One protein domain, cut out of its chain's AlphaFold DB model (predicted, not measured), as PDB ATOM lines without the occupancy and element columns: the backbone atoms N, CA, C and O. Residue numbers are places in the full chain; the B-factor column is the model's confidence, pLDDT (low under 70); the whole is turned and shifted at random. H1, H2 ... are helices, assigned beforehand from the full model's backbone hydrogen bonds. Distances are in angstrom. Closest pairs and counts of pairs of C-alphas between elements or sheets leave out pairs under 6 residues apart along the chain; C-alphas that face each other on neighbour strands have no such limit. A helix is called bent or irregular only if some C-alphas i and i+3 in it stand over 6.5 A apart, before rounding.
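This is residues 52 to 106 of the 106 residues of the protein "Zinc transporter ZupT" of uncultured archaeon (UniProt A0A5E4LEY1). Two long helices make a narrow, flat V, H1 and H2 coming near each other at the end where a tight link joins them and opening away from it. The space between the two arms is empty, and most of H1 and most of H2 stand free. The printed part has 55 residues with two named helices, H1 then H2 along the chain, and no named strand; the class is all helix. It is only just loose, close to extended, with a radius of gyration of the C-alphas of 14.7 A, and it spans 44 by 28 by 5 A.

H1, residues 52 to 79, and H2, residues 83 to 103, are close but not clearly touching, with 1 pair of C-alphas within 8 A. That closest pair is the C-alphas of Ala 77 and Val 85, 6.7 A apart. The helices run opposite ways at a shallow tilt of 23 degrees, and their centres are 17.8 A apart. In H2 every O i to N i+4 pair is within hydrogen-bond range; in H1 it is 21 of 24. Residues 52 to 76 of H1 and 90 to 103 of H2 stand free.

H1 begins at C-alpha 52, (266.997, 272.645, 250.892), and measures 41.6 A from first to last C-alpha. It is irregular: C-alphas 52 and 55 are 7.1 A apart. H2 begins at C-alpha 83, (250.806, 248.735, 285.049), and ends at C-alpha 103, (271.708, 268.169, 275.400), a length of 30.1 A.

The two C-alphas farthest apart are those of Glu 52 and Asn 82, 44.8 A. The printed part has no cut, and the link from H1 to H2, 3 residues, is tight. Ala 106 is the chain's last residue. The mean pLDDT of the printed part is 80.8, with residues 80 to 81 and 103 to 106 under 70.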
ATOM      1  N   GLU A  52     268.361 272.102 250.905       90.88
ATOM      2  CA  GLU A  52     266.997 272.645 250.892       90.88
ATOM      3  C   GLU A  52     265.919 271.568 251.083       90.88
ATOM      4  O   GLU A  52     264.841 271.852 251.600       90.88
ATOM      5  N   MET A  53     266.214 270.314 250.720       89.56
ATOM      6  CA  MET A  53     265.303 269.184 250.911       89.56
ATOM      7  C   MET A  53     265.402 268.567 252.309       89.56
ATOM      8  O   MET A  53     264.539 267.768 252.676       89.56
ATOM      9  N   ASN A  54     266.399 268.945 253.118       86.81
ATOM     10  CA  ASN A  54     266.579 268.401 254.465       86.81
ATOM     11  C   ASN A  54     265.310 268.486 255.334       86.81
ATOM     12  O   ASN A  54     264.983 267.480 255.964       86.81
ATOM     13  N   PRO A  55     264.545 269.599 255.369       89.81
ATOM     14  CA  PRO A  55     263.325 269.676 256.171       89.81
ATOM     15  C   PRO A  55     262.268 268.655 255.733       89.81
ATOM     16  O   PRO A  55     261.641 268.021 256.578       89.81
ATOM     17  N   ALA A  56     262.104 268.454 254.422       90.50
ATOM     18  CA  ALA A  56     261.149 267.494 253.874       90.50
ATOM     19  C   ALA A  56     261.571 266.047 254.167       90.50
ATOM     20  O   ALA A  56     260.745 265.235 254.581       90.50
ATOM     21  N   VAL A  57     262.862 265.735 254.019       88.88
ATOM     22  CA  VAL A  57     263.416 264.410 254.340       88.88
ATOM     23  C   VAL A  57     263.272 264.111 255.833       88.88
ATOM     24  O   VAL A  57     262.827 263.026 256.203       88.88
ATOM     25  N   LEU A  58     263.582 265.076 256.702       88.00
ATOM     26  CA  LEU A  58     263.414 264.929 258.148       88.00
ATOM     27  C   LEU A  58     261.942 264.758 258.536       88.00
ATOM     28  O   LEU A  58     261.640 263.896 259.360       88.00
ATOM     29  N   ALA A  59     261.028 265.521 257.929       90.88
ATOM     30  CA  ALA A  59     259.592 265.375 258.158       90.88
ATOM     31  C   ALA A  59     259.087 263.988 257.731       90.88
ATOM     32  O   ALA A  59     258.327 263.356 258.466       90.88
ATOM     33  N   PHE A  60     259.556 263.482 256.589       92.06
ATOM     34  CA  PHE A  60     259.221 262.143 256.111       92.06
ATOM     35  C   PHE A  60     259.717 261.052 257.070       92.06
ATOM     36  O   PHE A  60     258.950 260.179 257.477       92.06
ATOM     37  N   VAL A  61     260.982 261.129 257.492       88.69
ATOM     38  CA  VAL A  61     261.577 260.171 258.435       88.69
ATOM     39  C   VAL A  61     260.868 260.222 259.794       88.69
ATOM     40  O   VAL A  61     260.526 259.175 260.345       88.69
ATOM     41  N   ALA A  62     260.581 261.419 260.312       89.00
ATOM     42  CA  ALA A  62     259.813 261.598 261.542       89.00
ATOM     43  C   ALA A  62     258.401 261.000 261.424       89.00
ATOM     44  O   ALA A  62     257.947 260.319 262.343       89.00
ATOM     45  N   GLY A  63     257.736 261.192 260.281       90.75
ATOM     46  CA  GLY A  63     256.438 260.587 259.988       90.75
ATOM     47  C   GLY A  63     256.486 259.060 259.995       90.75
ATOM     48  O   GLY A  63     255.630 258.431 260.610       90.75
ATOM     49  N   ASN A  64     257.517 258.457 259.402       88.62
ATOM     50  CA  ASN A  64     257.700 257.005 259.422       88.62
ATOM     51  C   ASN A  64     257.879 256.461 260.851       88.62
ATOM     52  O   ASN A  64     257.274 255.451 261.205       88.62
ATOM     53  N   PHE A  65     258.656 257.144 261.697       86.25
ATOM     54  CA  PHE A  65     258.773 256.771 263.113       86.25
ATOM     55  C   PHE A  65     257.431 256.838 263.841       86.25
ATOM     56  O   PHE A  65     257.110 255.948 264.628       86.25
ATOM     57  N   LEU A  66     256.643 257.874 263.564       89.06
ATOM     58  CA  LEU A  66     255.331 258.067 264.172       89.06
ATOM     59  C   LEU A  66     254.333 257.004 263.690       89.06
ATOM     60  O   LEU A  66     253.584 256.469 264.501       89.06
ATOM     61  N   TYR A  67     254.384 256.631 262.408       90.06
ATOM     62  CA  TYR A  67     253.577 255.560 261.825       90.06
ATOM     63  C   TYR A  67     253.884 254.195 262.449       90.06
ATOM     64  O   TYR A  67     252.954 253.530 262.897       90.06
ATOM     65  N   ILE A  68     255.161 253.800 262.538       85.38
ATOM     66  CA  ILE A  68     255.568 252.529 263.172       85.38
ATOM     67  C   ILE A  68     255.195 252.542 264.661       85.38
ATOM     68  O   ILE A  68     254.649 251.575 265.191       85.38
ATOM     69  N   GLY A  69     255.449 253.662 265.344       85.69
ATOM     70  CA  GLY A  69     255.097 253.830 266.750       85.69
ATOM     71  C   GLY A  69     253.595 253.682 267.009       85.69
ATOM     72  O   GLY A  69     253.201 253.013 267.959       85.69
ATOM     73  N   ALA A  70     252.759 254.280 266.161       87.19
ATOM     74  CA  ALA A  70     251.308 254.265 266.319       87.19
ATOM     75  C   ALA A  70     250.641 252.982 265.803       87.19
ATOM     76  O   ALA A  70     249.630 252.576 266.367       87.19
ATOM     77  N   SER A  71     251.173 252.366 264.745       86.00
ATOM     78  CA  SER A  71     250.541 251.216 264.079       86.00
ATOM     79  C   SER A  71     250.982 249.880 264.656       86.00
ATOM     80  O   SER A  71     250.184 248.949 264.662       86.00
ATOM     81  N   ASP A  72     252.217 249.784 265.153       83.44
ATOM     82  CA  ASP A  72     252.744 248.533 265.693       83.44
ATOM     83  C   ASP A  72     252.992 248.608 267.205       83.44
ATOM     84  O   ASP A  72     252.474 247.787 267.959       83.44
ATOM     85  N   LEU A  73     253.741 249.612 267.689       80.38
ATOM     86  CA  LEU A  73     254.154 249.651 269.103       80.38
ATOM     87  C   LEU A  73     253.007 250.000 270.052       80.38
ATOM     88  O   LEU A  73     252.945 249.462 271.156       80.38
ATOM     89  N   LEU A  74     252.140 250.938 269.668       82.56
ATOM     90  CA  LEU A  74     251.050 251.387 270.527       82.56
ATOM     91  C   LEU A  74     249.974 250.301 270.718       82.56
ATOM     92  O   LEU A  74     249.601 250.081 271.870       82.56
ATOM     93  N   PRO A  75     249.513 249.582 269.671       81.50
ATOM     94  CA  PRO A  75     248.621 248.436 269.834       81.50
ATOM     95  C   PRO A  75     249.272 247.317 270.641       81.50
ATOM     96  O   PRO A  75     248.653 246.824 271.578       81.50
ATOM     97  N   ASP A  76     250.546 247.006 270.373       78.62
ATOM     98  CA  ASP A  76     251.309 246.005 271.129       78.62
ATOM     99  C   ASP A  76     251.365 246.323 272.632       78.62
ATOM    100  O   ASP A  76     251.155 245.452 273.478       78.62
ATOM    101  N   ALA A  77     251.637 247.584 272.980       77.06
ATOM    102  CA  ALA A  77     251.667 248.036 274.368       77.06
ATOM    103  C   ALA A  77     250.274 248.025 275.022       77.06
ATOM    104  O   ALA A  77     250.171 247.949 276.248       77.06
ATOM    105  N   HIS A  78     249.211 248.125 274.219       79.12
ATOM    106  CA  HIS A  78     247.829 248.108 274.686       79.12
ATOM    107  C   HIS A  78     247.258 246.686 274.811       79.12
ATOM    108  O   HIS A  78     246.435 246.453 275.691       79.12
ATOM    109  N   GLU A  79     247.692 245.727 273.988       78.25
ATOM    110  CA  GLU A  79     247.297 244.315 274.111       78.25
ATOM    111  C   GLU A  79     247.868 243.665 275.379       78.25
ATOM    112  O   GLU A  79     247.151 242.959 276.088       78.25
ATOM    113  N   GLU A  80     249.124 243.955 275.735       69.31
ATOM    114  CA  GLU A  80     249.722 243.528 277.011       69.31
ATOM    115  C   GLU A  80     249.485 244.555 278.133       69.31
ATOM    116  O   GLU A  80     250.399 244.906 278.887       69.31
ATOM    117  N   TYR A  81     248.254 245.065 278.251       66.19
ATOM    118  CA  TYR A  81     247.907 246.098 279.228       66.19
ATOM    119  C   TYR A  81     248.241 245.660 280.664       66.19
ATOM    120  O   TYR A  81     247.542 244.870 281.303       66.19
ATOM    121  N   ASN A  82     249.333 246.207 281.193       77.69
ATOM    122  CA  ASN A  82     249.798 245.992 282.554       77.69
ATOM    123  C   ASN A  82     250.387 247.301 283.085       77.69
ATOM    124  O   ASN A  82     251.052 248.038 282.356       77.69
ATOM    125  N   TRP A  83     250.215 247.570 284.380       77.81
ATOM    126  CA  TRP A  83     250.806 248.735 285.049       77.81
ATOM    127  C   TRP A  83     252.318 248.862 284.792       77.81
ATOM    128  O   TRP A  83     252.843 249.965 284.655       77.81
ATOM    129  N   LYS A  84     253.019 247.728 284.650       79.12
ATOM    130  CA  LYS A  84     254.451 247.690 284.310       79.12
ATOM    131  C   LYS A  84     254.759 248.276 282.925       79.12
ATOM    132  O   LYS A  84     255.771 248.954 282.781       79.12
ATOM    133  N   VAL A  85     253.898 248.049 281.930       80.62
ATOM    134  CA  VAL A  85     254.068 248.582 280.566       80.62
ATOM    135  C   VAL A  85     253.873 250.094 280.569       80.62
ATOM    136  O   VAL A  85     254.714 250.816 280.042       80.62
ATOM    137  N   ILE A  86     252.844 250.588 281.266       80.94
ATOM    138  CA  ILE A  86     252.611 252.029 281.453       80.94
ATOM    139  C   ILE A  86     253.819 252.682 282.137       80.94
ATOM    140  O   ILE A  86     254.329 253.695 281.659       80.94
ATOM    141  N   ALA A  87     254.323 252.077 283.218       84.12
ATOM    142  CA  ALA A  87     255.502 252.571 283.918       84.12
ATOM    143  C   ALA A  87     256.741 252.613 283.007       84.12
ATOM    144  O   ALA A  87     257.449 253.616 283.015       84.12
ATOM    145  N   CYS A  88     256.975 251.583 282.185       82.69
ATOM    146  CA  CYS A  88     258.068 251.556 281.207       82.69
ATOM    147  C   CYS A  88     257.927 252.633 280.120       82.69
ATOM    148  O   CYS A  88     258.916 253.291 279.798       82.69
ATOM    149  N   VAL A  89     256.724 252.848 279.578       81.75
ATOM    150  CA  VAL A  89     256.471 253.895 278.569       81.75
ATOM    151  C   VAL A  89     256.710 255.285 279.164       81.75
ATOM    152  O   VAL A  89     257.405 256.103 278.559       81.75
ATOM    153  N   LEU A  90     256.209 255.542 280.376       84.94
ATOM    154  CA  LEU A  90     256.436 256.802 281.088       84.94
ATOM    155  C   LEU A  90     257.916 257.009 281.433       84.94
ATOM    156  O   LEU A  90     258.427 258.116 281.269       84.94
ATOM    157  N   LEU A  91     258.625 255.958 281.855       85.56
ATOM    158  CA  LEU A  91     260.075 255.995 282.079       85.56
ATOM    159  C   LEU A  91     260.834 256.338 280.797       85.56
ATOM    160  O   LEU A  91     261.718 257.190 280.830       85.56
ATOM    161  N   GLY A  92     260.468 255.721 279.672       81.88
ATOM    162  CA  GLY A  92     261.044 256.033 278.365       81.88
ATOM    163  C   GLY A  92     260.815 257.491 277.965       81.88
ATOM    164  O   GLY A  92     261.754 258.169 277.543       81.88
ATOM    165  N   ALA A  93     259.599 258.007 278.167       82.62
ATOM    166  CA  ALA A  93     259.269 259.406 277.903       82.62
ATOM    167  C   ALA A  93     260.058 260.371 278.807       82.62
ATOM    168  O   ALA A  93     260.622 261.351 278.319       82.62
ATOM    169  N   MET A  94     260.161 260.079 280.108       83.31
ATOM    170  CA  MET A  94     260.957 260.873 281.051       83.31
ATOM    171  C   MET A  94     262.449 260.846 280.712       83.31
ATOM    172  O   MET A  94     263.102 261.886 280.753       83.31
ATOM    173  N   PHE A  95     262.985 259.687 280.332       82.81
ATOM    174  CA  PHE A  95     264.373 259.549 279.901       82.81
ATOM    175  C   PHE A  95     264.654 260.370 278.638       82.81
ATOM    176  O   PHE A  95     265.647 261.097 278.579       82.81
ATOM    177  N   PHE A  96     263.748 260.331 277.656       79.50
ATOM    178  CA  PHE A  96     263.858 261.143 276.444       79.50
ATOM    179  C   PHE A  96     263.821 262.648 276.753       79.50
ATOM    180  O   PHE A  96     264.650 263.404 276.244       79.50
ATOM    181  N   LEU A  97     262.910 263.085 277.630       81.31
ATOM    182  CA  LEU A  97     262.840 264.477 278.082       81.31
ATOM    183  C   LEU A  97     264.098 264.897 278.855       81.31
ATOM    184  O   LEU A  97     264.588 266.002 278.634       81.31
ATOM    185  N   GLY A  98     264.650 264.019 279.693       80.19
ATOM    186  CA  GLY A  98     265.895 264.261 280.426       80.19
ATOM    187  C   GLY A  98     267.109 264.410 279.508       80.19
ATOM    188  O   GLY A  98     267.917 265.316 279.686       80.19
ATOM    189  N   ILE A  99     267.221 263.579 278.468       77.44
ATOM    190  CA  ILE A  99     268.268 263.757 277.449       77.44
ATOM    191  C   ILE A  99     268.070 265.083 276.714       77.44
ATOM    192  O   ILE A  99     269.042 265.808 276.494       77.44
ATOM    193  N   LYS A 100     266.827 265.425 276.353       76.50
ATOM    194  CA  LYS A 100     266.521 266.687 275.668       76.50
ATOM    195  C   LYS A 100     266.914 267.901 276.510       76.50
ATOM    196  O   LYS A 100     267.444 268.852 275.950       76.50
ATOM    197  N   THR A 101     266.673 267.902 277.818       76.88
ATOM    198  CA  THR A 101     267.037 269.043 278.675       76.88
ATOM    199  C   THR A 101     268.544 269.164 278.882       76.88
ATOM    200  O   THR A 101     269.053 270.278 278.913       76.88
ATOM    201  N   VAL A 102     269.269 268.046 278.965       75.56
ATOM    202  CA  VAL A 102     270.731 268.049 279.144       75.56
ATOM    203  C   VAL A 102     271.476 268.422 277.855       75.56
ATOM    204  O   VAL A 102     272.446 269.169 277.914       75.56
ATOM    205  N   PHE A 103     271.033 267.935 276.690       67.00
ATOM    206  CA  PHE A 103     271.708 268.169 275.400       67.00
ATOM    207  C   PHE A 103     271.091 269.283 274.544       67.00
ATOM    208  O   PHE A 103     271.746 269.761 273.627       67.00
ATOM    209  N   GLY A 104     269.846 269.685 274.805       52.47
ATOM    210  CA  GLY A 104     269.168 270.790 274.115       52.47
ATOM    211  C   GLY A 104     269.373 272.157 274.773       52.47
ATOM    212  O   GLY A 104     268.809 273.136 274.300       52.47
ATOM    213  N   ALA A 105     270.143 272.220 275.863       43.06
ATOM    214  CA  ALA A 105     270.581 273.459 276.508       43.06
ATOM    215  C   ALA A 105     271.959 273.951 276.006       43.06
ATOM    216  O   ALA A 105     272.536 274.850 276.618       43.06
ATOM    217  N   ALA A 106     272.482 273.362 274.924       36.56
ATOM    218  CA  ALA A 106     273.719 273.758 274.249       36.56
ATOM    219  C   ALA A 106     273.426 274.277 272.836       36.56
ATOM    220  O   ALA A 106     272.586 273.650 272.148       36.56
TER     221      ALA A 106